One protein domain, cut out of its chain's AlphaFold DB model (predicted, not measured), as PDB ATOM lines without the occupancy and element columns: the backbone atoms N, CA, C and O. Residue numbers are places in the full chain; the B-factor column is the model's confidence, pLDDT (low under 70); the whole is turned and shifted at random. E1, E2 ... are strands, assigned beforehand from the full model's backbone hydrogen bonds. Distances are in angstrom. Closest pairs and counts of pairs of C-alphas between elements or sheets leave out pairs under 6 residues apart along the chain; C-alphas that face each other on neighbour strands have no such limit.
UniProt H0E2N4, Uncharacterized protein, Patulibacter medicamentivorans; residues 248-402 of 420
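This is residues 248 to 402 of the 420 residues of an uncharacterized protein of Patulibacter medicamentivorans (UniProt H0E2N4). Little of this is regular structure: two three-strand sheets, E5-E6-E8 and E7-E9-E10, form a sandwich, and the small pairs E1-E3 and E2-E4 pack on the first sheet's other face amid long loops. The 155 printed residues hold ten named strands, E1 to E10 in order, all antiparallel in their sheets, class all strand, with under half in named elements. The whole is compact, radius of gyration of the C-alphas 15.4 A, spanning 47 by 39 by 24 A.

Hairpin E5, residues 308 to 315, and E6, 339 to 346, has N 311 and O 343 at 2.8 A; E8, 372 to 378, has N 375 and O 342 at 2.8 A. Facing them, E7, 350 to 356, has N 354 and O 389 of E9, 387 to 392, at 2.9 A; E10, 397 to 401, forms a hairpin with E9, N 390 and O 398 at 2.8 A. E4, 290 to 292, antiparallel to E2, 271 to 273, with N 273 and O 290 at 2.9 A, has its closest C-alphas to E5 at Gly 292 and Phe 309, 5.5 A. E1, 257 to 259, antiparallel to E3, 275 to 277, with N 258 and O 276 at 2.8 A, has its closest to E8 at Ser 259 and Leu 374, 6.9 A.

E6 spans 21.7 A; E1 begins at C-alpha 257 (-6.973, -46.984, -32.663) and E10 ends at C-alpha 401 (-28.990, -44.223, -36.988).

The printed part has no cut; the link E5 to E6, 23 residues, is long; pLDDT is under 70 at residues 320 to 331 and 368 to 370.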
ATOM      1  N   VAL A 248      -8.813 -47.940 -28.593       94.50
ATOM      2  CA  VAL A 248      -9.734 -49.006 -29.006       94.50
ATOM      3  C   VAL A 248      -8.952 -50.091 -29.730       94.50
ATOM      4  O   VAL A 248      -8.282 -49.817 -30.720       94.50
ATOM      5  N   LEU A 249      -9.080 -51.340 -29.286       95.44
ATOM      6  CA  LEU A 249      -8.467 -52.479 -29.974       95.44
ATOM      7  C   LEU A 249      -9.011 -52.630 -31.393       95.44
ATOM      8  O   LEU A 249     -10.214 -52.478 -31.629       95.44
ATOM      9  N   ASP A 250      -8.136 -52.983 -32.332       95.75
ATOM     10  CA  ASP A 250      -8.580 -53.328 -33.672       95.75
ATOM     11  C   ASP A 250      -9.342 -54.659 -33.645       95.75
ATOM     12  O   ASP A 250      -8.821 -55.671 -33.169       95.75
ATOM     13  N   PRO A 251     -10.565 -54.711 -34.187       94.75
ATOM     14  CA  PRO A 251     -11.387 -55.912 -34.120       94.75
ATOM     15  C   PRO A 251     -10.858 -57.068 -34.982       94.75
ATOM     16  O   PRO A 251     -11.414 -58.158 -34.916       94.75
ATOM     17  N   SER A 252      -9.837 -56.841 -35.815       93.50
ATOM     18  CA  SER A 252      -9.158 -57.875 -36.607       93.50
ATOM     19  C   SER A 252      -7.752 -58.196 -36.079       93.50
ATOM     20  O   SER A 252      -6.984 -58.837 -36.786       93.50
ATOM     21  N   GLY A 253      -7.395 -57.744 -34.868       91.69
ATOM     22  CA  GLY A 253      -6.090 -58.022 -34.255       91.69
ATOM     23  C   GLY A 253      -4.925 -57.180 -34.790       91.69
ATOM     24  O   GLY A 253      -3.772 -57.556 -34.600       91.69
ATOM     25  N   GLY A 254      -5.204 -56.066 -35.478       93.44
ATOM     26  CA  GLY A 254      -4.194 -55.114 -35.953       93.44
ATOM     27  C   GLY A 254      -3.794 -54.036 -34.932       93.44
ATOM     28  O   GLY A 254      -3.974 -54.181 -33.724       93.44
ATOM     29  N   ASN A 255      -3.262 -52.918 -35.438       95.44
ATOM     30  CA  ASN A 255      -2.910 -51.753 -34.621       95.44
ATOM     31  C   ASN A 255      -4.150 -51.146 -33.959       95.44
ATOM     32  O   ASN A 255      -5.134 -50.857 -34.638       95.44
ATOM     33  N   ALA A 256      -4.081 -50.908 -32.652       96.31
ATOM     34  CA  ALA A 256      -5.132 -50.229 -31.922       96.31
ATOM     35  C   ALA A 256      -5.319 -48.797 -32.423       96.31
ATOM     36  O   ALA A 256      -4.425 -48.185 -33.008       96.31
ATOM     37  N   TRP A 257      -6.503 -48.266 -32.174       96.06
ATOM     38  CA  TRP A 257      -6.973 -46.984 -32.663       96.06
ATOM     39  C   TRP A 257      -7.031 -45.986 -31.522       96.06
ATOM     40  O   TRP A 257      -7.468 -46.331 -30.429       96.06
ATOM     41  N   THR A 258      -6.645 -44.747 -31.780       94.88
ATOM     42  CA  THR A 258      -6.900 -43.618 -30.889       94.88
ATOM     43  C   THR A 258      -7.583 -42.519 -31.669       94.88
ATOM     44  O   THR A 258      -7.395 -42.392 -32.876       94.88
ATOM     45  N   SER A 259      -8.357 -41.703 -30.976       91.31
ATOM     46  CA  SER A 259      -8.838 -40.451 -31.534       91.31
ATOM     47  C   SER A 259      -7.942 -39.322 -31.057       91.31
ATOM     48  O   SER A 259      -7.608 -39.247 -29.868       91.31
ATOM     49  N   ASP A 260      -7.537 -38.473 -31.995       81.00
ATOM     50  CA  ASP A 260      -6.858 -37.237 -31.652       81.00
ATOM     51  C   ASP A 260      -7.896 -36.290 -31.040       81.00
ATOM     52  O   ASP A 260      -9.064 -36.243 -31.450       81.00
ATOM     53  N   GLY A 261      -7.485 -35.607 -29.968       72.38
ATOM     54  CA  GLY A 261      -8.371 -34.774 -29.165       72.38
ATOM     55  C   GLY A 261      -9.172 -33.787 -30.013       72.38
ATOM     56  O   GLY A 261      -8.746 -33.336 -31.074       72.38
ATOM     57  N   SER A 262     -10.360 -33.436 -29.536       73.12
ATOM     58  CA  SER A 262     -11.242 -32.524 -30.242       73.12
ATOM     59  C   SER A 262     -10.719 -31.091 -30.144       73.12
ATOM     60  O   SER A 262     -10.572 -30.569 -29.038       73.12
ATOM     61  N   GLY A 263     -10.462 -30.449 -31.282       76.12
ATOM     62  CA  GLY A 263      -9.963 -29.074 -31.341       76.12
ATOM     63  C   GLY A 263     -10.835 -28.175 -32.210       76.12
ATOM     64  O   GLY A 263     -11.423 -28.623 -33.198       76.12
ATOM     65  N   THR A 264     -10.903 -26.894 -31.849       75.19
ATOM     66  CA  THR A 264     -11.374 -25.820 -32.734       75.19
ATOM     67  C   THR A 264     -10.191 -25.296 -33.539       75.19
ATOM     68  O   THR A 264      -9.115 -25.072 -32.985       75.19
ATOM     69  N   THR A 265     -10.370 -25.093 -34.842       77.19
ATOM     70  CA  THR A 265      -9.356 -24.410 -35.663       77.19
ATOM     71  C   THR A 265      -9.550 -22.899 -35.520       77.19
ATOM     72  O   THR A 265     -10.682 -22.448 -35.355       77.19
ATOM     73  N   SER A 266      -8.475 -22.104 -35.572       79.69
ATOM     74  CA  SER A 266      -8.594 -20.639 -35.537       79.69
ATOM     75  C   SER A 266      -9.592 -20.154 -36.599       79.69
ATOM     76  O   SER A 266      -9.486 -20.531 -37.765       79.69
ATOM     77  N   GLY A 267     -10.593 -19.373 -36.182       86.25
ATOM     78  CA  GLY A 267     -11.650 -18.858 -37.058       86.25
ATOM     79  C   GLY A 267     -12.805 -19.822 -37.372       86.25
ATOM     80  O   GLY A 267     -13.772 -19.385 -37.990       86.25
ATOM     81  N   ASP A 268     -12.764 -21.082 -36.922       89.69
ATOM     82  CA  ASP A 268     -13.838 -22.066 -37.115       89.69
ATOM     83  C   ASP A 268     -14.416 -22.529 -35.766       89.69
ATOM     84  O   ASP A 268     -13.746 -23.190 -34.973       89.69
ATOM     85  N   ALA A 269     -15.683 -22.199 -35.510       91.56
ATOM     86  CA  ALA A 269     -16.434 -22.574 -34.312       91.56
ATOM     87  C   ALA A 269     -16.675 -24.085 -34.201       91.56
ATOM     88  O   ALA A 269     -17.072 -24.577 -33.141       91.56
ATOM     89  N   ARG A 270     -16.492 -24.837 -35.293       93.81
ATOM     90  CA  ARG A 270     -16.666 -26.285 -35.267       93.81
ATOM     91  C   ARG A 270     -15.599 -26.932 -34.405       93.81
ATOM     92  O   ARG A 270     -14.410 -26.651 -34.508       93.81
ATOM     93  N   THR A 271     -16.048 -27.894 -33.618       92.62
ATOM     94  CA  THR A 271     -15.170 -28.881 -33.012       92.62
ATOM     95  C   THR A 271     -15.054 -30.043 -33.984       92.62
ATOM     96  O   THR A 271     -16.070 -30.589 -34.416       92.62
ATOM     97  N   CYS A 272     -13.830 -30.408 -34.351       92.81
ATOM     98  CA  CYS A 272     -13.569 -31.545 -35.224       92.81
ATOM     99  C   CYS A 272     -12.786 -32.620 -34.477       92.81
ATOM    100  O   CYS A 272     -11.970 -32.318 -33.609       92.81
ATOM    101  N   THR A 273     -13.022 -33.871 -34.847       92.81
ATOM    102  CA  THR A 273     -12.235 -35.013 -34.398       92.81
ATOM    103  C   THR A 273     -12.071 -36.003 -35.542       92.81
ATOM    104  O   THR A 273     -12.946 -36.164 -36.401       92.81
ATOM    105  N   ASP A 274     -10.925 -36.651 -35.563       93.44
ATOM    106  CA  ASP A 274     -10.596 -37.788 -36.399       93.44
ATOM    107  C   ASP A 274      -9.969 -38.868 -35.504       93.44
ATOM    108  O   ASP A 274      -9.885 -38.739 -34.274       93.44
ATOM    109  N   PHE A 275      -9.629 -39.999 -36.102       94.25
ATOM    110  CA  PHE A 275      -8.938 -41.065 -35.405       94.25
ATOM    111  C   PHE A 275      -7.894 -41.716 -36.302       94.25
ATOM    112  O   PHE A 275      -7.991 -41.711 -37.531       94.25
ATOM    113  N   THR A 276      -6.881 -42.270 -35.653       94.81
ATOM    114  CA  THR A 276      -5.684 -42.847 -36.254       94.81
ATOM    115  C   THR A 276      -5.245 -44.067 -35.448       94.81
ATOM    116  O   THR A 276      -5.919 -44.471 -34.496       94.81
ATOM    117  N   TRP A 277      -4.140 -44.704 -35.819       94.75
ATOM    118  CA  TRP A 277      -3.518 -45.691 -34.944       94.75
ATOM    119  C   TRP A 277      -3.009 -45.040 -33.658       94.75
ATOM    120  O   TRP A 277      -2.455 -43.945 -33.678       94.75
ATOM    121  N   ALA A 278      -3.174 -45.743 -32.537       94.44
ATOM    122  CA  ALA A 278      -2.755 -45.300 -31.210       94.44
ATOM    123  C   ALA A 278      -1.273 -44.914 -31.161       94.44
ATOM    124  O   ALA A 278      -0.895 -43.938 -30.515       94.44
ATOM    125  N   ARG A 279      -0.441 -45.652 -31.896       90.62
ATOM    126  CA  ARG A 279       0.967 -45.335 -32.082       90.62
ATOM    127  C   ARG A 279       1.161 -44.543 -33.367       90.62
ATOM    128  O   ARG A 279       0.769 -44.990 -34.445       90.62
ATOM    129  N   GLN A 280       1.833 -43.401 -33.253       84.00
ATOM    130  CA  GLN A 280       2.187 -42.585 -34.407       84.00
ATOM    131  C   GLN A 280       3.183 -43.337 -35.295       84.00
ATOM    132  O   GLN A 280       4.295 -43.658 -34.881       84.00
ATOM    133  N   GLN A 281       2.756 -43.622 -36.521       85.25
ATOM    134  CA  GLN A 281       3.573 -44.177 -37.598       85.25
ATOM    135  C   GLN A 281       3.433 -43.255 -38.815       85.25
ATOM    136  O   GLN A 281       2.429 -42.542 -38.956       85.25
ATOM    137  N   ALA A 282       4.454 -43.213 -39.674       82.94
ATOM    138  CA  ALA A 282       4.474 -42.317 -40.832       82.94
ATOM    139  C   ALA A 282       3.290 -42.575 -41.785       82.94
ATOM    140  O   ALA A 282       2.713 -41.640 -42.342       82.94
ATOM    141  N   ASP A 283       2.890 -43.838 -41.894       84.94
ATOM    142  CA  ASP A 283       1.822 -44.379 -42.728       84.94
ATOM    143  C   ASP A 283       0.518 -44.648 -41.959       84.94
ATOM    144  O   ASP A 283      -0.407 -45.251 -42.508       84.94
ATOM    145  N   ALA A 284       0.411 -44.184 -40.706       89.50
ATOM    146  CA  ALA A 284      -0.786 -44.406 -39.909       89.50
ATOM    147  C   ALA A 284      -2.033 -43.833 -40.626       89.50
ATOM    148  O   ALA A 284      -2.020 -42.658 -41.031       89.50
ATOM    149  N   PRO A 285      -3.104 -44.638 -40.787       91.38
ATOM    150  CA  PRO A 285      -4.353 -44.204 -41.391       91.38
ATOM    151  C   PRO A 285      -4.946 -43.058 -40.589       91.38
ATOM    152  O   PRO A 285      -4.978 -43.117 -39.368       91.38
ATOM    153  N   LEU A 286      -5.491 -42.062 -41.277       90.81
ATOM    154  CA  LEU A 286      -6.267 -41.003 -40.648       90.81
ATOM    155  C   LEU A 286      -7.701 -41.071 -41.165       90.81
ATOM    156  O   LEU A 286      -7.927 -41.104 -42.379       90.81
ATOM    157  N   SER A 287      -8.674 -41.123 -40.258       92.19
ATOM    158  CA  SER A 287     -10.082 -41.084 -40.641       92.19
ATOM    159  C   SER A 287     -10.447 -39.717 -41.234       92.19
ATOM    160  O   SER A 287      -9.828 -38.701 -40.913       92.19
ATOM    161  N   PRO A 288     -11.521 -39.628 -42.037       90.69
ATOM    162  CA  PRO A 288     -12.157 -38.346 -42.291       90.69
ATOM    163  C   PRO A 288     -12.551 -37.655 -40.978       90.69
ATOM    164  O   PRO A 288     -12.933 -38.313 -40.004       90.69
ATOM    165  N   ARG A 289     -12.508 -36.322 -40.961       91.56
ATOM    166  CA  ARG A 289     -12.944 -35.544 -39.800       91.56
ATOM    167  C   ARG A 289     -14.459 -35.606 -39.639       91.56
ATOM    168  O   ARG A 289     -15.204 -35.330 -40.580       91.56
ATOM    169  N   ALA A 290     -14.908 -35.906 -38.427       93.38
ATOM    170  CA  ALA A 290     -16.253 -35.602 -37.973       93.38
ATOM    171  C   ALA A 290     -16.204 -34.220 -37.318       93.38
ATOM    172  O   ALA A 290     -15.452 -34.017 -36.369       93.38
ATOM    173  N   CYS A 291     -16.973 -33.268 -37.836       94.88
ATOM    174  CA  CYS A 291     -17.045 -31.916 -37.290       94.88
ATOM    175  C   CYS A 291     -18.480 -31.604 -36.896       94.88
ATOM    176  O   CYS A 291     -19.386 -31.894 -37.673       94.88
ATOM    177  N   GLY A 292     -18.683 -30.966 -35.750       95.12
ATOM    178  CA  GLY A 292     -19.987 -30.492 -35.297       95.12
ATOM    179  C   GLY A 292     -19.859 -29.263 -34.407       95.12
ATOM    180  O   GLY A 292     -18.756 -28.810 -34.093       95.12
ATOM    181  N   LEU A 293     -20.998 -28.696 -34.021       95.25
ATOM    182  CA  LEU A 293     -21.047 -27.585 -33.075       95.25
ATOM    183  C   LEU A 293     -21.339 -28.127 -31.680       95.25
ATOM    184  O   LEU A 293     -22.294 -28.878 -31.482       95.25
ATOM    185  N   LEU A 294     -20.515 -27.720 -30.719       94.19
ATOM    186  CA  LEU A 294     -20.758 -27.938 -29.302       94.19
ATOM    187  C   LEU A 294     -21.003 -26.580 -28.660       94.19
ATOM    188  O   LEU A 294     -20.244 -25.633 -28.871       94.19
ATOM    189  N   ARG A 295     -22.075 -26.477 -27.880       93.38
ATOM    190  CA  ARG A 295     -22.391 -25.251 -27.151       93.38
ATOM    191  C   ARG A 295     -21.407 -25.116 -25.994       93.38
ATOM    192  O   ARG A 295     -21.297 -26.026 -25.180       93.38
ATOM    193  N   GLN A 296     -20.698 -23.997 -25.920       90.06
ATOM    194  CA  GLN A 296     -19.867 -23.688 -24.757       90.06
ATOM    195  C   GLN A 296     -20.760 -23.348 -23.559       90.06
ATOM    196  O   GLN A 296     -21.837 -22.764 -23.719       90.06
ATOM    197  N   GLY A 297     -20.320 -23.719 -22.361       88.56
ATOM    198  CA  GLY A 297     -20.920 -23.255 -21.120       88.56
ATOM    199  C   GLY A 297     -20.795 -21.743 -20.961       88.56
ATOM    200  O   GLY A 297     -20.019 -21.081 -21.652       88.56
ATOM    201  N   GLY A 298     -21.576 -21.185 -20.034       89.44
ATOM    202  CA  GLY A 298     -21.456 -19.774 -19.663       89.44
ATOM    203  C   GLY A 298     -20.094 -19.454 -19.033       89.44
ATOM    204  O   GLY A 298     -19.245 -20.329 -18.872       89.44
ATOM    205  N   LYS A 299     -19.886 -18.201 -18.604       87.00
ATOM    206  CA  LYS A 299     -18.605 -17.734 -18.027       87.00
ATOM    207  C   LYS A 299     -18.063 -18.646 -16.911       87.00
ATOM    208  O   LYS A 299     -16.869 -18.933 -16.897       87.00
ATOM    209  N   ALA A 300     -18.940 -19.137 -16.031       85.12
ATOM    210  CA  ALA A 300     -18.581 -20.033 -14.926       85.12
ATOM    211  C   ALA A 300     -18.158 -21.447 -15.380       85.12
ATOM    212  O   ALA A 300     -17.500 -22.172 -14.641       85.12
ATOM    213  N   GLU A 301     -18.503 -21.841 -16.605       86.38
ATOM    214  CA  GLU A 301     -18.314 -23.187 -17.141       86.38
ATOM    215  C   GLU A 301     -17.641 -23.162 -18.519       86.38
ATOM    216  O   GLU A 301     -17.922 -24.003 -19.369       86.38
ATOM    217  N   LYS A 302     -16.731 -22.212 -18.757       83.62
ATOM    218  CA  LYS A 302     -16.099 -21.986 -20.071       83.62
ATOM    219  C   LYS A 302     -15.363 -23.196 -20.670       83.62
ATOM    220  O   LYS A 302     -15.060 -23.197 -21.854       83.62
ATOM    221  N   TYR A 303     -15.062 -24.213 -19.859       85.88
ATOM    222  CA  TYR A 303     -14.444 -25.472 -20.296       85.88
ATOM    223  C   TYR A 303     -15.454 -26.607 -20.519       85.88
ATOM    224  O   TYR A 303     -15.085 -27.688 -20.980       85.88
ATOM    225  N   ARG A 304     -16.732 -26.393 -20.180       90.25
ATOM    226  CA  ARG A 304     -17.795 -27.364 -20.421       90.25
ATOM    227  C   ARG A 304     -18.379 -27.139 -21.802       90.25
ATOM    228  O   ARG A 304     -18.866 -26.068 -22.134       90.25
ATOM    229  N   GLN A 305     -18.356 -28.196 -22.590       92.31
ATOM    230  CA  GLN A 305     -19.028 -28.274 -23.879       92.31
ATOM    231  C   GLN A 305     -20.318 -29.080 -23.727       92.31
ATOM    232  O   GLN A 305     -20.316 -30.069 -22.996       92.31
ATOM    233  N   PHE A 306     -21.383 -28.686 -24.419       94.62
ATOM    234  CA  PHE A 306     -22.705 -29.313 -24.404       94.62
ATOM    235  C   PHE A 306     -23.146 -29.693 -25.819       94.62
ATOM    236  O   PHE A 306     -22.803 -29.015 -26.791       94.62
ATOM    237  N   GLY A 307     -23.954 -30.742 -25.931       95.81
ATOM    238  CA  GLY A 307     -24.384 -31.320 -27.198       95.81
ATOM    239  C   GLY A 307     -23.492 -32.479 -27.632       95.81
ATOM    240  O   GLY A 307     -22.639 -32.955 -26.892       95.81
ATOM    241  N   PHE A 308     -23.706 -32.982 -28.841       96.94
ATOM    242  CA  PHE A 308     -22.939 -34.102 -29.378       96.94
ATOM    243  C   PHE A 308     -22.972 -34.087 -30.898       96.94
ATOM    244  O   PHE A 308     -23.919 -33.575 -31.494       96.94
ATOM    245  N   PHE A 309     -21.989 -34.726 -31.512       97.19
ATOM    246  CA  PHE A 309     -21.985 -35.072 -32.926       97.19
ATOM    247  C   PHE A 309     -21.162 -36.340 -33.138       97.19
ATOM    248  O   PHE A 309     -20.253 -36.628 -32.362       97.19
ATOM    249  N   PHE A 310     -21.461 -37.103 -34.184       97.31
ATOM    250  CA  PHE A 310     -20.659 -38.265 -34.567       97.31
ATOM    251  C   PHE A 310     -20.932 -38.689 -36.009       97.31
ATOM    252  O   PHE A 310     -21.987 -38.402 -36.576       97.31
ATOM    253  N   ALA A 311     -19.970 -39.399 -36.585       96.69
ATOM    254  CA  ALA A 311     -20.087 -40.094 -37.856       96.69
ATOM    255  C   ALA A 311     -20.204 -41.609 -37.630       96.69
ATOM    256  O   ALA A 311     -19.645 -42.137 -36.667       96.69
ATOM    257  N   VAL A 312     -20.914 -42.309 -38.520       97.44
ATOM    258  CA  VAL A 312     -21.057 -43.773 -38.543       97.44
ATOM    259  C   VAL A 312     -20.829 -44.268 -39.966       97.44
ATOM    260  O   VAL A 312     -21.708 -44.156 -40.822       97.44
ATOM    261  N   ARG A 313     -19.638 -44.807 -40.253       96.00
ATOM    262  CA  ARG A 313     -19.198 -45.044 -41.642       96.00
ATOM    263  C   ARG A 313     -18.409 -46.322 -41.829       96.00
ATOM    264  O   ARG A 313     -17.872 -46.870 -40.871       96.00
ATOM    265  N   ARG A 314     -18.331 -46.773 -43.083       96.19
ATOM    266  CA  ARG A 314     -17.427 -47.837 -43.527       96.19
ATOM    267  C   ARG A 314     -16.248 -47.208 -44.263       96.19
ATOM    268  O   ARG A 314     -16.375 -46.898 -45.440       96.19
ATOM    269  N   LEU A 315     -15.121 -47.125 -43.572       94.62
ATOM    270  CA  LEU A 315     -13.858 -46.587 -44.053       94.62
ATOM    271  C   LEU A 315     -13.148 -47.577 -44.969       94.62
ATOM    272  O   LEU A 315     -12.994 -48.752 -44.627       94.62
ATOM    273  N   SER A 316     -12.720 -47.092 -46.132       93.62
ATOM    274  CA  SER A 316     -11.935 -47.828 -47.124       93.62
ATOM    275  C   SER A 316     -11.128 -46.855 -47.987       93.62
ATOM    276  O   SER A 316     -11.391 -45.653 -47.985       93.62
ATOM    277  N   ALA A 317     -10.192 -47.364 -48.792       87.06
ATOM    278  CA  ALA A 317      -9.417 -46.540 -49.724       87.06
ATOM    279  C   ALA A 317     -10.263 -45.813 -50.792       87.06
ATOM    280  O   ALA A 317      -9.785 -44.851 -51.393       87.06
ATOM    281  N   ALA A 318     -11.500 -46.263 -51.042       83.25
ATOM    282  CA  ALA A 318     -12.427 -45.606 -51.964       83.25
ATOM    283  C   ALA A 318     -13.154 -44.408 -51.327       83.25
ATOM    284  O   ALA A 318     -13.763 -43.607 -52.039       83.25
ATOM    285  N   GLU A 319     -13.122 -44.279 -49.998       76.06
ATOM    286  CA  GLU A 319     -13.862 -43.225 -49.321       76.06
ATOM    287  C   GLU A 319     -13.190 -41.865 -49.524       76.06
ATOM    288  O   GLU A 319     -11.996 -41.672 -49.279       76.06
ATOM    289  N   ARG A 320     -13.977 -40.896 -50.002       67.00
ATOM    290  CA  ARG A 320     -13.517 -39.520 -50.187       67.00
ATOM    291  C   ARG A 320     -13.468 -38.804 -48.828       67.00
ATOM    292  O   ARG A 320     -14.411 -38.944 -48.048       67.00
ATOM    293  N   PRO A 321     -12.433 -37.988 -48.551       64.88
ATOM    294  CA  PRO A 321     -12.377 -37.173 -47.340       64.88
ATOM    295  C   PRO A 321     -13.616 -36.276 -47.187       64.88
ATOM    296  O   PRO A 321     -14.099 -35.690 -48.161       64.88
ATOM    297  N   ILE A 322     -14.112 -36.127 -45.956       54.25
ATOM    298  CA  ILE A 322     -15.185 -35.182 -45.622       54.25
ATOM    299  C   ILE A 322     -14.544 -33.804 -45.438       54.25
ATOM    300  O   ILE A 322     -14.041 -33.475 -44.368       54.25
ATOM    301  N   GLY A 323     -14.565 -32.999 -46.497       54.31
ATOM    302  CA  GLY A 323     -14.086 -31.619 -46.469       54.31
ATOM    303  C   GLY A 323     -12.632 -31.458 -46.920       54.31
ATOM    304  O   GLY A 323     -11.753 -32.246 -46.587       54.31
ATOM    305  N   ARG A 324     -12.387 -30.405 -47.707       53.53
ATOM    306  CA  ARG A 324     -11.047 -29.931 -48.072       53.53
ATOM    307  C   ARG A 324     -10.547 -29.022 -46.951       53.53
ATOM    308  O   ARG A 324     -10.689 -27.807 -47.037       53.53
ATOM    309  N   GLY A 325     -10.046 -29.601 -45.866       56.94
ATOM    310  CA  GLY A 325      -9.288 -28.824 -44.890       56.94
ATOM    311  C   GLY A 325      -7.899 -28.507 -45.460       56.94
ATOM    312  O   GLY A 325      -7.272 -29.408 -46.025       56.94
ATOM    313  N   PRO A 326      -7.382 -27.273 -45.342       50.50
ATOM    314  CA  PRO A 326      -5.975 -27.013 -45.626       50.50
ATOM    315  C   PRO A 326      -5.120 -27.890 -44.692       50.50
ATOM    316  O   PRO A 326      -5.255 -27.826 -43.474       50.50
ATOM    317  N   GLY A 327      -4.310 -28.787 -45.267       55.31
ATOM    318  CA  GLY A 327      -3.403 -29.684 -44.533       55.31
ATOM    319  C   GLY A 327      -3.801 -31.169 -44.450       55.31
ATOM    320  O   GLY A 327      -2.939 -31.996 -44.174       55.31
ATOM    321  N   SER A 328      -5.042 -31.567 -44.770       54.56
ATOM    322  CA  SER A 328      -5.469 -32.986 -44.697       54.56
ATOM    323  C   SER A 328      -5.093 -33.838 -45.921       54.56
ATOM    324  O   SER A 328      -5.458 -35.007 -46.016       54.56
ATOM    325  N   ASN A 329      -4.388 -33.269 -46.900       48.38
ATOM    326  CA  ASN A 329      -4.383 -33.783 -48.273       48.38
ATOM    327  C   ASN A 329      -3.412 -34.938 -48.568       48.38
ATOM    328  O   ASN A 329      -3.292 -35.316 -49.731       48.38
ATOM    329  N   ARG A 330      -2.719 -35.519 -47.580       60.25
ATOM    330  CA  ARG A 330      -1.701 -36.550 -47.878       60.25
ATOM    331  C   ARG A 330      -1.945 -37.938 -47.297       60.25
ATOM    332  O   ARG A 330      -1.460 -38.900 -47.884       60.25
ATOM    333  N   ARG A 331      -2.724 -38.094 -46.225       68.81
ATOM    334  CA  ARG A 331      -2.955 -39.426 -45.641       68.81
ATOM    335  C   ARG A 331      -4.266 -40.005 -46.153       68.81
ATOM    336  O   ARG A 331      -5.340 -39.683 -45.662       68.81
ATOM    337  N   ARG A 332      -4.168 -40.825 -47.203       77.75
ATOM    338  CA  ARG A 332      -5.291 -41.642 -47.679       77.75
ATOM    339  C   ARG A 332      -5.457 -42.846 -46.763       77.75
ATOM    340  O   ARG A 332      -4.470 -43.397 -46.283       77.75
ATOM    341  N   TRP A 333      -6.700 -43.274 -46.574       87.38
ATOM    342  CA  TRP A 333      -6.972 -44.544 -45.916       87.38
ATOM    343  C   TRP A 333      -6.276 -45.683 -46.694       87.38
ATOM    344  O   TRP A 333      -6.435 -45.748 -47.919       87.38
ATOM    345  N   PRO A 334      -5.484 -46.552 -46.040       86.94
ATOM    346  CA  PRO A 334      -4.708 -47.588 -46.708       86.94
ATOM    347  C   PRO A 334      -5.577 -48.523 -47.554       86.94
ATOM    348  O   PRO A 334      -6.695 -48.886 -47.174       86.94
ATOM    349  N   ARG A 335      -5.046 -48.955 -48.704       89.06
ATOM    350  CA  ARG A 335      -5.671 -50.017 -49.509       89.06
ATOM    351  C   ARG A 335      -5.715 -51.313 -48.697       89.06
ATOM    352  O   ARG A 335      -4.780 -51.619 -47.968       89.06
ATOM    353  N   GLY A 336      -6.816 -52.056 -48.804       88.88
ATOM    354  CA  GLY A 336      -7.022 -53.318 -48.081       88.88
ATOM    355  C   GLY A 336      -7.455 -53.168 -46.617       88.88
ATOM    356  O   GLY A 336      -8.039 -54.096 -46.063       88.88
ATOM    357  N   LEU A 337      -7.272 -51.999 -45.996       93.06
ATOM    358  CA  LEU A 337      -7.816 -51.739 -44.668       93.06
ATOM    359  C   LEU A 337      -9.271 -51.284 -44.806       93.06
ATOM    360  O   LEU A 337      -9.540 -50.202 -45.318       93.06
ATOM    361  N   VAL A 338     -10.226 -52.094 -44.351       95.62
ATOM    362  CA  VAL A 338     -11.649 -51.717 -44.318       95.62
ATOM    363  C   VAL A 338     -12.169 -51.839 -42.897       95.62
ATOM    364  O   VAL A 338     -11.975 -52.873 -42.255       95.62
ATOM    365  N   ARG A 339     -12.819 -50.797 -42.381       96.69
ATOM    366  CA  ARG A 339     -13.379 -50.783 -41.022       96.69
ATOM    367  C   ARG A 339     -14.724 -50.088 -41.002       96.69
ATOM    368  O   ARG A 339     -14.927 -49.124 -41.729       96.69
ATOM    369  N   THR A 340     -15.624 -50.541 -40.140       97.50
ATOM    370  CA  THR A 340     -16.801 -49.749 -39.783       97.50
ATOM    371  C   THR A 340     -16.490 -49.019 -38.490       97.50
ATOM    372  O   THR A 340     -16.008 -49.637 -37.547       97.50
ATOM    373  N   ALA A 341     -16.726 -47.716 -38.432       97.06
ATOM    374  CA  ALA A 341     -16.361 -46.912 -37.277       97.06
ATOM    375  C   ALA A 341     -17.476 -45.951 -36.874       97.06
ATOM    376  O   ALA A 341     -18.239 -45.470 -37.715       97.06
ATOM    377  N   VAL A 342     -17.524 -45.672 -35.573       97.25
ATOM    378  CA  VAL A 342     -18.289 -44.587 -34.961       97.25
ATOM    379  C   VAL A 342     -17.289 -43.668 -34.282       97.25
ATOM    380  O   VAL A 342     -16.558 -44.131 -33.407       97.25
ATOM    381  N   TRP A 343     -17.255 -42.392 -34.650       96.56
ATOM    382  CA  TRP A 343     -16.384 -41.425 -33.983       96.56
ATOM    383  C   TRP A 343     -17.005 -40.035 -33.934       96.56
ATOM    384  O   TRP A 343     -17.814 -39.680 -34.789       96.56
ATOM    385  N   GLY A 344     -16.662 -39.255 -32.913       95.94
ATOM    386  CA  GLY A 344     -17.279 -37.955 -32.675       95.94
ATOM    387  C   GLY A 344     -16.988 -37.409 -31.286       95.94
ATOM    388  O   GLY A 344     -16.041 -37.832 -30.631       95.94
ATOM    389  N   VAL A 345     -17.824 -36.482 -30.826       95.50
ATOM    390  CA  VAL A 345     -17.710 -35.872 -29.499       95.50
ATOM    391  C   VAL A 345     -19.084 -35.804 -28.842       95.50
ATOM    392  O   VAL A 345     -20.088 -35.499 -29.482       95.50
ATOM    393  N   ALA A 346     -19.122 -36.084 -27.548       95.81
ATOM    394  CA  ALA A 346     -20.267 -35.998 -26.662       95.81
ATOM    395  C   ALA A 346     -19.920 -35.101 -25.472       95.81
ATOM    396  O   ALA A 346     -19.092 -35.456 -24.636       95.81
ATOM    397  N   GLY A 347     -20.584 -33.955 -25.388       94.88
ATOM    398  CA  GLY A 347     -20.424 -32.971 -24.331       94.88
ATOM    399  C   GLY A 347     -20.791 -33.481 -22.935       94.88
ATOM    400  O   GLY A 347     -21.160 -34.634 -22.703       94.88
ATOM    401  N   HIS A 348     -20.680 -32.580 -21.967       94.25
ATOM    402  CA  HIS A 348     -20.849 -32.842 -20.544       94.25
ATOM    403  C   HIS A 348     -22.293 -33.196 -20.175       94.25
ATOM    404  O   HIS A 348     -22.500 -33.839 -19.150       94.25
ATOM    405  N   ASP A 349     -23.280 -32.839 -20.996       95.50
ATOM    406  CA  ASP A 349     -24.680 -33.258 -20.876       95.50
ATOM    407  C   ASP A 349     -24.920 -34.725 -21.255       95.50
ATOM    408  O   ASP A 349     -25.968 -35.273 -20.919       95.50
ATOM    409  N   VAL A 350     -23.959 -35.405 -21.886       95.75
ATOM    410  CA  VAL A 350     -24.062 -36.832 -22.214       95.75
ATOM    411  C   VAL A 350     -23.416 -37.670 -21.107       95.75
ATOM    412  O   VAL A 350     -22.233 -37.538 -20.804       95.75
ATOM    413  N   ARG A 351     -24.174 -38.587 -20.500       94.44
ATOM    414  CA  ARG A 351     -23.698 -39.498 -19.440       94.44
ATOM    415  C   ARG A 351     -23.007 -40.748 -19.990       94.44
ATOM    416  O   ARG A 351     -22.063 -41.249 -19.378       94.44
ATOM    417  N   SER A 352     -23.535 -41.312 -21.075       95.06
ATOM    418  CA  SER A 352     -22.966 -42.507 -21.706       95.06
ATOM    419  C   SER A 352     -23.359 -42.621 -23.170       95.06
ATOM    420  O   SER A 352     -24.515 -42.370 -23.515       95.06
ATOM    421  N   VAL A 353     -22.440 -43.130 -23.989       95.94
ATOM    422  CA  VAL A 353     -22.673 -43.490 -25.392       95.94
ATOM    423  C   VAL A 353     -22.553 -45.004 -25.564       95.94
ATOM    424  O   VAL A 353     -21.607 -45.621 -25.075       95.94
ATOM    425  N   SER A 354     -23.523 -45.626 -26.232       96.44
ATOM    426  CA  SER A 354     -23.522 -47.061 -26.544       96.44
ATOM    427  C   SER A 354     -23.805 -47.305 -28.023       96.44
ATOM    428  O   SER A 354     -24.747 -46.748 -28.580       96.44
ATOM    429  N   VAL A 355     -23.015 -48.176 -28.644       96.62
ATOM    430  CA  VAL A 355     -23.180 -48.652 -30.018       96.62
ATOM    431  C   VAL A 355     -23.935 -49.979 -29.982       96.62
ATOM    432  O   VAL A 355     -23.438 -50.984 -29.476       96.62
ATOM    433  N   LEU A 356     -25.162 -49.972 -30.489       97.31
ATOM    434  CA  LEU A 356     -26.037 -51.138 -30.602       97.31
ATOM    435  C   LEU A 356     -25.947 -51.722 -32.018       97.31
ATOM    436  O   LEU A 356     -25.697 -50.989 -32.972       97.31
ATOM    437  N   GLY A 357     -26.219 -53.022 -32.157       93.94
ATOM    438  CA  GLY A 357     -26.134 -53.727 -33.445       93.94
ATOM    439  C   GLY A 357     -24.718 -54.184 -33.814       93.94
ATOM    440  O   GLY A 357     -24.508 -54.694 -34.908       93.94
ATOM    441  N   ALA A 358     -23.747 -54.018 -32.910       93.50
ATOM    442  CA  ALA A 358     -22.414 -54.587 -33.057       93.50
ATOM    443  C   ALA A 358     -22.399 -56.085 -32.671       93.50
ATOM    444  O   ALA A 358     -23.150 -56.496 -31.779       93.50
ATOM    445  N   PRO A 359     -21.515 -56.904 -33.275       89.81
ATOM    446  CA  PRO A 359     -21.286 -58.279 -32.840       89.81
ATOM    447  C   PRO A 359     -20.863 -58.344 -31.365       89.81
ATOM    448  O   PRO A 359     -20.000 -57.575 -30.916       89.81
ATOM    449  N   GLY A 360     -21.462 -59.275 -30.618       88.81
ATOM    450  CA  GLY A 360     -21.255 -59.418 -29.171       88.81
ATOM    451  C   GLY A 360     -22.125 -58.495 -28.307       88.81
ATOM    452  O   GLY A 360     -21.880 -58.382 -27.111       88.81
ATOM    453  N   GLY A 361     -23.132 -57.839 -28.893       90.75
ATOM    454  CA  GLY A 361     -24.115 -57.038 -28.167       90.75
ATOM    455  C   GLY A 361     -23.752 -55.552 -28.039       90.75
ATOM    456  O   GLY A 361     -22.848 -55.059 -28.721       90.75
ATOM    457  N   PRO A 362     -24.495 -54.800 -27.203       86.44
ATOM    458  CA  PRO A 362     -24.243 -53.384 -26.961       86.44
ATOM    459  C   PRO A 362     -22.803 -53.132 -26.501       86.44
ATOM    460  O   PRO A 362     -22.364 -53.667 -25.486       86.44
ATOM    461  N   ARG A 363     -22.079 -52.266 -27.213       88.94
ATOM    462  CA  ARG A 363     -20.732 -51.836 -26.823       88.94
ATOM    463  C   ARG A 363     -20.780 -50.415 -26.300       88.94
ATOM    464  O   ARG A 363     -21.277 -49.522 -26.983       88.94
ATOM    465  N   ARG A 364     -20.245 -50.173 -25.106       88.19
ATOM    466  CA  ARG A 364     -20.049 -48.804 -24.625       88.19
ATOM    467  C   ARG A 364     -18.939 -48.164 -25.459       88.19
ATOM    468  O   ARG A 364     -17.837 -48.703 -25.499       88.19
ATOM    469  N   ALA A 365     -19.234 -47.052 -26.127       80.75
ATOM    470  CA  ALA A 365     -18.184 -46.281 -26.780       80.75
ATOM    471  C   ALA A 365     -17.318 -45.622 -25.704       80.75
ATOM    472  O   ALA A 365     -17.808 -45.309 -24.610       80.75
ATOM    473  N   LEU A 366     -16.036 -45.421 -26.004       77.19
ATOM    474  CA  LEU A 366     -15.186 -44.633 -25.123       77.19
ATOM    475  C   LEU A 366     -15.818 -43.245 -24.951       77.19
ATOM    476  O   LEU A 366     -16.377 -42.707 -25.900       77.19
ATOM    477  N   GLN A 367     -15.825 -42.750 -23.713       73.56
ATOM    478  CA  GLN A 367     -16.297 -41.416 -23.346       73.56
ATOM    479  C   GLN A 367     -15.530 -40.982 -22.092       73.56
ATOM    480  O   GLN A 367     -16.015 -41.132 -20.967       73.56
ATOM    481  N   ARG A 368     -14.286 -40.531 -22.267       64.94
ATOM    482  CA  ARG A 368     -13.430 -39.983 -21.199       64.94
ATOM    483  C   ARG A 368     -12.511 -38.908 -21.782       64.94
ATOM    484  O   ARG A 368     -12.118 -39.032 -22.932       64.94
ATOM    485  N   TYR A 369     -12.225 -37.873 -20.986       63.06
ATOM    486  CA  TYR A 369     -11.445 -36.673 -21.342       63.06
ATOM    487  C   TYR A 369     -11.945 -35.948 -22.606       63.06
ATOM    488  O   TYR A 369     -11.600 -36.295 -23.728       63.06
ATOM    489  N   GLY A 370     -12.791 -34.930 -22.423       69.19
ATOM    490  CA  GLY A 370     -13.296 -34.111 -23.536       69.19
ATOM    491  C   GLY A 370     -14.434 -34.740 -24.343       69.19
ATOM    492  O   GLY A 370     -14.857 -34.172 -25.339       69.19
ATOM    493  N   GLY A 371     -14.966 -35.891 -23.914       89.19
ATOM    494  CA  GLY A 371     -16.203 -36.422 -24.488       89.19
ATOM    495  C   GLY A 371     -16.051 -37.170 -25.810       89.19
ATOM    496  O   GLY A 371     -17.054 -37.475 -26.446       89.19
ATOM    497  N   ILE A 372     -14.827 -37.479 -26.229       92.88
ATOM    498  CA  ILE A 372     -14.549 -38.229 -27.457       92.88
ATOM    499  C   ILE A 372     -15.352 -39.530 -27.500       92.88
ATOM    500  O   ILE A 372     -15.354 -40.276 -26.525       92.88
ATOM    501  N   ILE A 373     -15.996 -39.793 -28.637       95.00
ATOM    502  CA  ILE A 373     -16.647 -41.054 -28.991       95.00
ATOM    503  C   ILE A 373     -15.710 -41.781 -29.949       95.00
ATOM    504  O   ILE A 373     -15.356 -41.226 -30.985       95.00
ATOM    505  N   LEU A 374     -15.369 -43.036 -29.653       95.56
ATOM    506  CA  LEU A 374     -14.711 -43.919 -30.616       95.56
ATOM    507  C   LEU A 374     -15.167 -45.370 -30.434       95.56
ATOM    508  O   LEU A 374     -15.174 -45.908 -29.325       95.56
ATOM    509  N   ALA A 375     -15.529 -46.002 -31.546       95.94
ATOM    510  CA  ALA A 375     -15.698 -47.438 -31.678       95.94
ATOM    511  C   ALA A 375     -15.263 -47.872 -33.081       95.94
ATOM    512  O   ALA A 375     -15.731 -47.319 -34.075       95.94
ATOM    513  N   VAL A 376     -14.413 -48.896 -33.159       96.50
ATOM    514  CA  VAL A 376     -13.974 -49.505 -34.419       96.50
ATOM    515  C   VAL A 376     -14.467 -50.948 -34.467       96.50
ATOM    516  O   VAL A 376     -14.364 -51.696 -33.495       96.50
ATOM    517  N   LEU A 377     -15.073 -51.322 -35.588       96.94
ATOM    518  CA  LEU A 377     -15.814 -52.561 -35.795       96.94
ATOM    519  C   LEU A 377     -15.324 -53.273 -37.070       96.94
ATOM    520  O   LEU A 377     -14.786 -52.619 -37.975       96.94
ATOM    521  N   PRO A 378     -15.496 -54.609 -37.160       96.75
ATOM    522  CA  PRO A 378     -15.155 -55.357 -38.364       96.75
ATOM    523  C   PRO A 378     -15.823 -54.775 -39.616       96.75
ATOM    524  O   PRO A 378     -16.950 -54.282 -39.552       96.75
ATOM    525  N   ALA A 379     -15.164 -54.908 -40.770       95.88
ATOM    526  CA  ALA A 379     -15.704 -54.478 -42.065       95.88
ATOM    527  C   ALA A 379     -17.079 -55.092 -42.383       95.88
ATOM    528  O   ALA A 379     -17.903 -54.460 -43.050       95.88
ATOM    529  N   SER A 380     -17.333 -56.307 -41.885       96.31
ATOM    530  CA  SER A 380     -18.589 -57.036 -42.072       96.31
ATOM    531  C   SER A 380     -19.792 -56.333 -41.446       96.31
ATOM    532  O   SER A 380     -20.902 -56.518 -41.932       96.31
ATOM    533  N   VAL A 381     -19.593 -55.474 -40.438       97.38
ATOM    534  CA  VAL A 381     -20.677 -54.745 -39.771       97.38
ATOM    535  C   VAL A 381     -21.155 -53.594 -40.663       97.38
ATOM    536  O   VAL A 381     -20.399 -52.646 -40.880       97.38
ATOM    537  N   PRO A 382     -22.387 -53.612 -41.199       97.25
ATOM    538  CA  PRO A 382     -22.890 -52.532 -42.040       97.25
ATOM    539  C   PRO A 382     -23.235 -51.294 -41.193       97.25
ATOM    540  O   PRO A 382     -24.012 -51.420 -40.244       97.25
ATOM    541  N   PRO A 383     -22.772 -50.080 -41.558       97.38
ATOM    542  CA  PRO A 383     -23.077 -48.853 -40.812       97.38
ATOM    543  C   PRO A 383     -24.578 -48.637 -40.555       97.38
ATOM    544  O   PRO A 383     -24.975 -48.241 -39.464       97.38
ATOM    545  N   ARG A 384     -25.430 -48.985 -41.532       97.06
ATOM    546  CA  ARG A 384     -26.899 -48.860 -41.452       97.06
ATOM    547  C   ARG A 384     -27.568 -49.718 -40.370       97.06
ATOM    548  O   ARG A 384     -28.705 -49.442 -40.002       97.06
ATOM    549  N   GLN A 385     -26.896 -50.765 -39.887       97.06
ATOM    550  CA  GLN A 385     -27.412 -51.625 -38.814       97.06
ATOM    551  C   GLN A 385     -27.105 -51.065 -37.421       97.06
ATOM    552  O   GLN A 385     -27.722 -51.474 -36.435       97.06
ATOM    553  N   LEU A 386     -26.165 -50.122 -37.326       97.69
ATOM    554  CA  LEU A 386     -25.749 -49.558 -36.055       97.69
ATOM    555  C   LEU A 386     -26.766 -48.535 -35.557       97.69
ATOM    556  O   LEU A 386     -27.266 -47.693 -36.306       97.69
ATOM    557  N   ARG A 387     -27.048 -48.595 -34.253       98.12
ATOM    558  CA  ARG A 387     -27.810 -47.564 -33.542       98.12
ATOM    559  C   ARG A 387     -26.965 -46.996 -32.417       98.12
ATOM    560  O   ARG A 387     -26.428 -47.758 -31.618       98.12
ATOM    561  N   ILE A 388     -26.877 -45.676 -32.325       97.88
ATOM    562  CA  ILE A 388     -26.092 -44.993 -31.297       97.88
ATOM    563  C   ILE A 388     -27.050 -44.487 -30.230       97.88
ATOM    564  O   ILE A 388     -27.845 -43.583 -30.479       97.88
ATOM    565  N   ARG A 389     -27.006 -45.114 -29.054       97.94
ATOM    566  CA  ARG A 389     -27.822 -44.752 -27.897       97.94
ATOM    567  C   ARG A 389     -27.023 -43.824 -26.988       97.94
ATOM    568  O   ARG A 389     -26.010 -44.231 -26.420       97.94
ATOM    569  N   LEU A 390     -27.512 -42.603 -26.831       97.38
ATOM    570  CA  LEU A 390     -27.010 -41.604 -25.898       97.38
ATOM    571  C   LEU A 390     -27.921 -41.582 -24.677       97.38
ATOM    572  O   LEU A 390     -29.131 -41.412 -24.812       97.38
ATOM    573  N   ARG A 391     -27.347 -41.739 -23.489       97.06
ATOM    574  CA  ARG A 391     -28.033 -41.427 -22.233       97.06
ATOM    575  C   ARG A 391     -27.539 -40.071 -21.771       97.06
ATOM    576  O   ARG A 391     -26.339 -39.911 -21.551       97.06
ATOM    577  N   MET A 392     -28.447 -39.125 -21.631       97.06
ATOM    578  CA  MET A 392     -28.164 -37.772 -21.176       97.06
ATOM    579  C   MET A 392     -28.094 -37.735 -19.641       97.06
ATOM    580  O   MET A 392     -28.513 -38.675 -18.955       97.06
ATOM    581  N   ARG A 393     -27.517 -36.669 -19.079       95.50
ATOM    582  CA  ARG A 393     -27.438 -36.474 -17.624       95.50
ATOM    583  C   ARG A 393     -28.788 -36.152 -16.984       95.50
ATOM    584  O   ARG A 393     -28.973 -36.520 -15.833       95.50
ATOM    585  N   ASP A 394     -29.718 -35.569 -17.736       96.44
ATOM    586  CA  ASP A 394     -31.113 -35.345 -17.316       96.44
ATOM    587  C   ASP A 394     -31.951 -36.641 -17.258       96.44
ATOM    588  O   ASP A 394     -33.129 -36.614 -16.921       96.44
ATOM    589  N   GLY A 395     -31.353 -37.790 -17.588       97.50
ATOM    590  CA  GLY A 395     -32.017 -39.090 -17.604       97.50
ATOM    591  C   GLY A 395     -32.635 -39.463 -18.951       97.50
ATOM    592  O   GLY A 395     -32.875 -40.652 -19.172       97.50
ATOM    593  N   SER A 396     -32.806 -38.511 -19.874       97.88
ATOM    594  CA  SER A 396     -33.348 -38.779 -21.205       97.88
ATOM    595  C   SER A 396     -32.429 -39.693 -22.022       97.88
ATOM    596  O   SER A 396     -31.204 -39.739 -21.851       97.88
ATOM    597  N   VAL A 397     -33.031 -40.468 -22.926       98.12
ATOM    598  CA  VAL A 397     -32.316 -41.393 -23.809       98.12
ATOM    599  C   VAL A 397     -32.663 -41.063 -25.249       98.12
ATOM    600  O   VAL A 397     -33.828 -41.055 -25.630       98.12
ATOM    601  N   ARG A 398     -31.642 -40.834 -26.073       98.19
ATOM    602  CA  ARG A 398     -31.786 -40.571 -27.507       98.19
ATOM    603  C   ARG A 398     -31.109 -41.683 -28.293       98.19
ATOM    604  O   ARG A 398     -30.048 -42.158 -27.898       98.19
ATOM    605  N   THR A 399     -31.714 -42.124 -29.391       98.06
ATOM    606  CA  THR A 399     -31.140 -43.169 -30.250       98.06
ATOM    607  C   THR A 399     -31.105 -42.693 -31.694       98.06
ATOM    608  O   THR A 399     -32.122 -42.255 -32.219       98.06
ATOM    609  N   PHE A 400     -29.949 -42.821 -32.337       98.19
ATOM    610  CA  PHE A 400     -29.709 -42.365 -33.707       98.19
ATOM    611  C   PHE A 400     -29.297 -43.525 -34.612       98.19
ATOM    612  O   PHE A 400     -28.740 -44.519 -34.142       98.19
ATOM    613  N   ARG A 401     -29.536 -43.376 -35.917       97.56
ATOM    614  CA  ARG A 401     -28.990 -44.223 -36.988       97.56
ATOM    615  C   ARG A 401     -28.163 -43.336 -37.918       97.56
ATOM    616  O   ARG A 401     -28.627 -42.259 -38.270       97.56
ATOM    617  N   GLY A 402     -26.988 -43.804 -38.341       95.88
ATOM    618  CA  GLY A 402     -26.093 -43.024 -39.205       95.88
ATOM    619  C   GLY A 402     -25.421 -41.842 -38.495       95.88
ATOM    620  O   GLY A 402     -25.318 -41.828 -37.270       95.88
TER     621      GLY A 402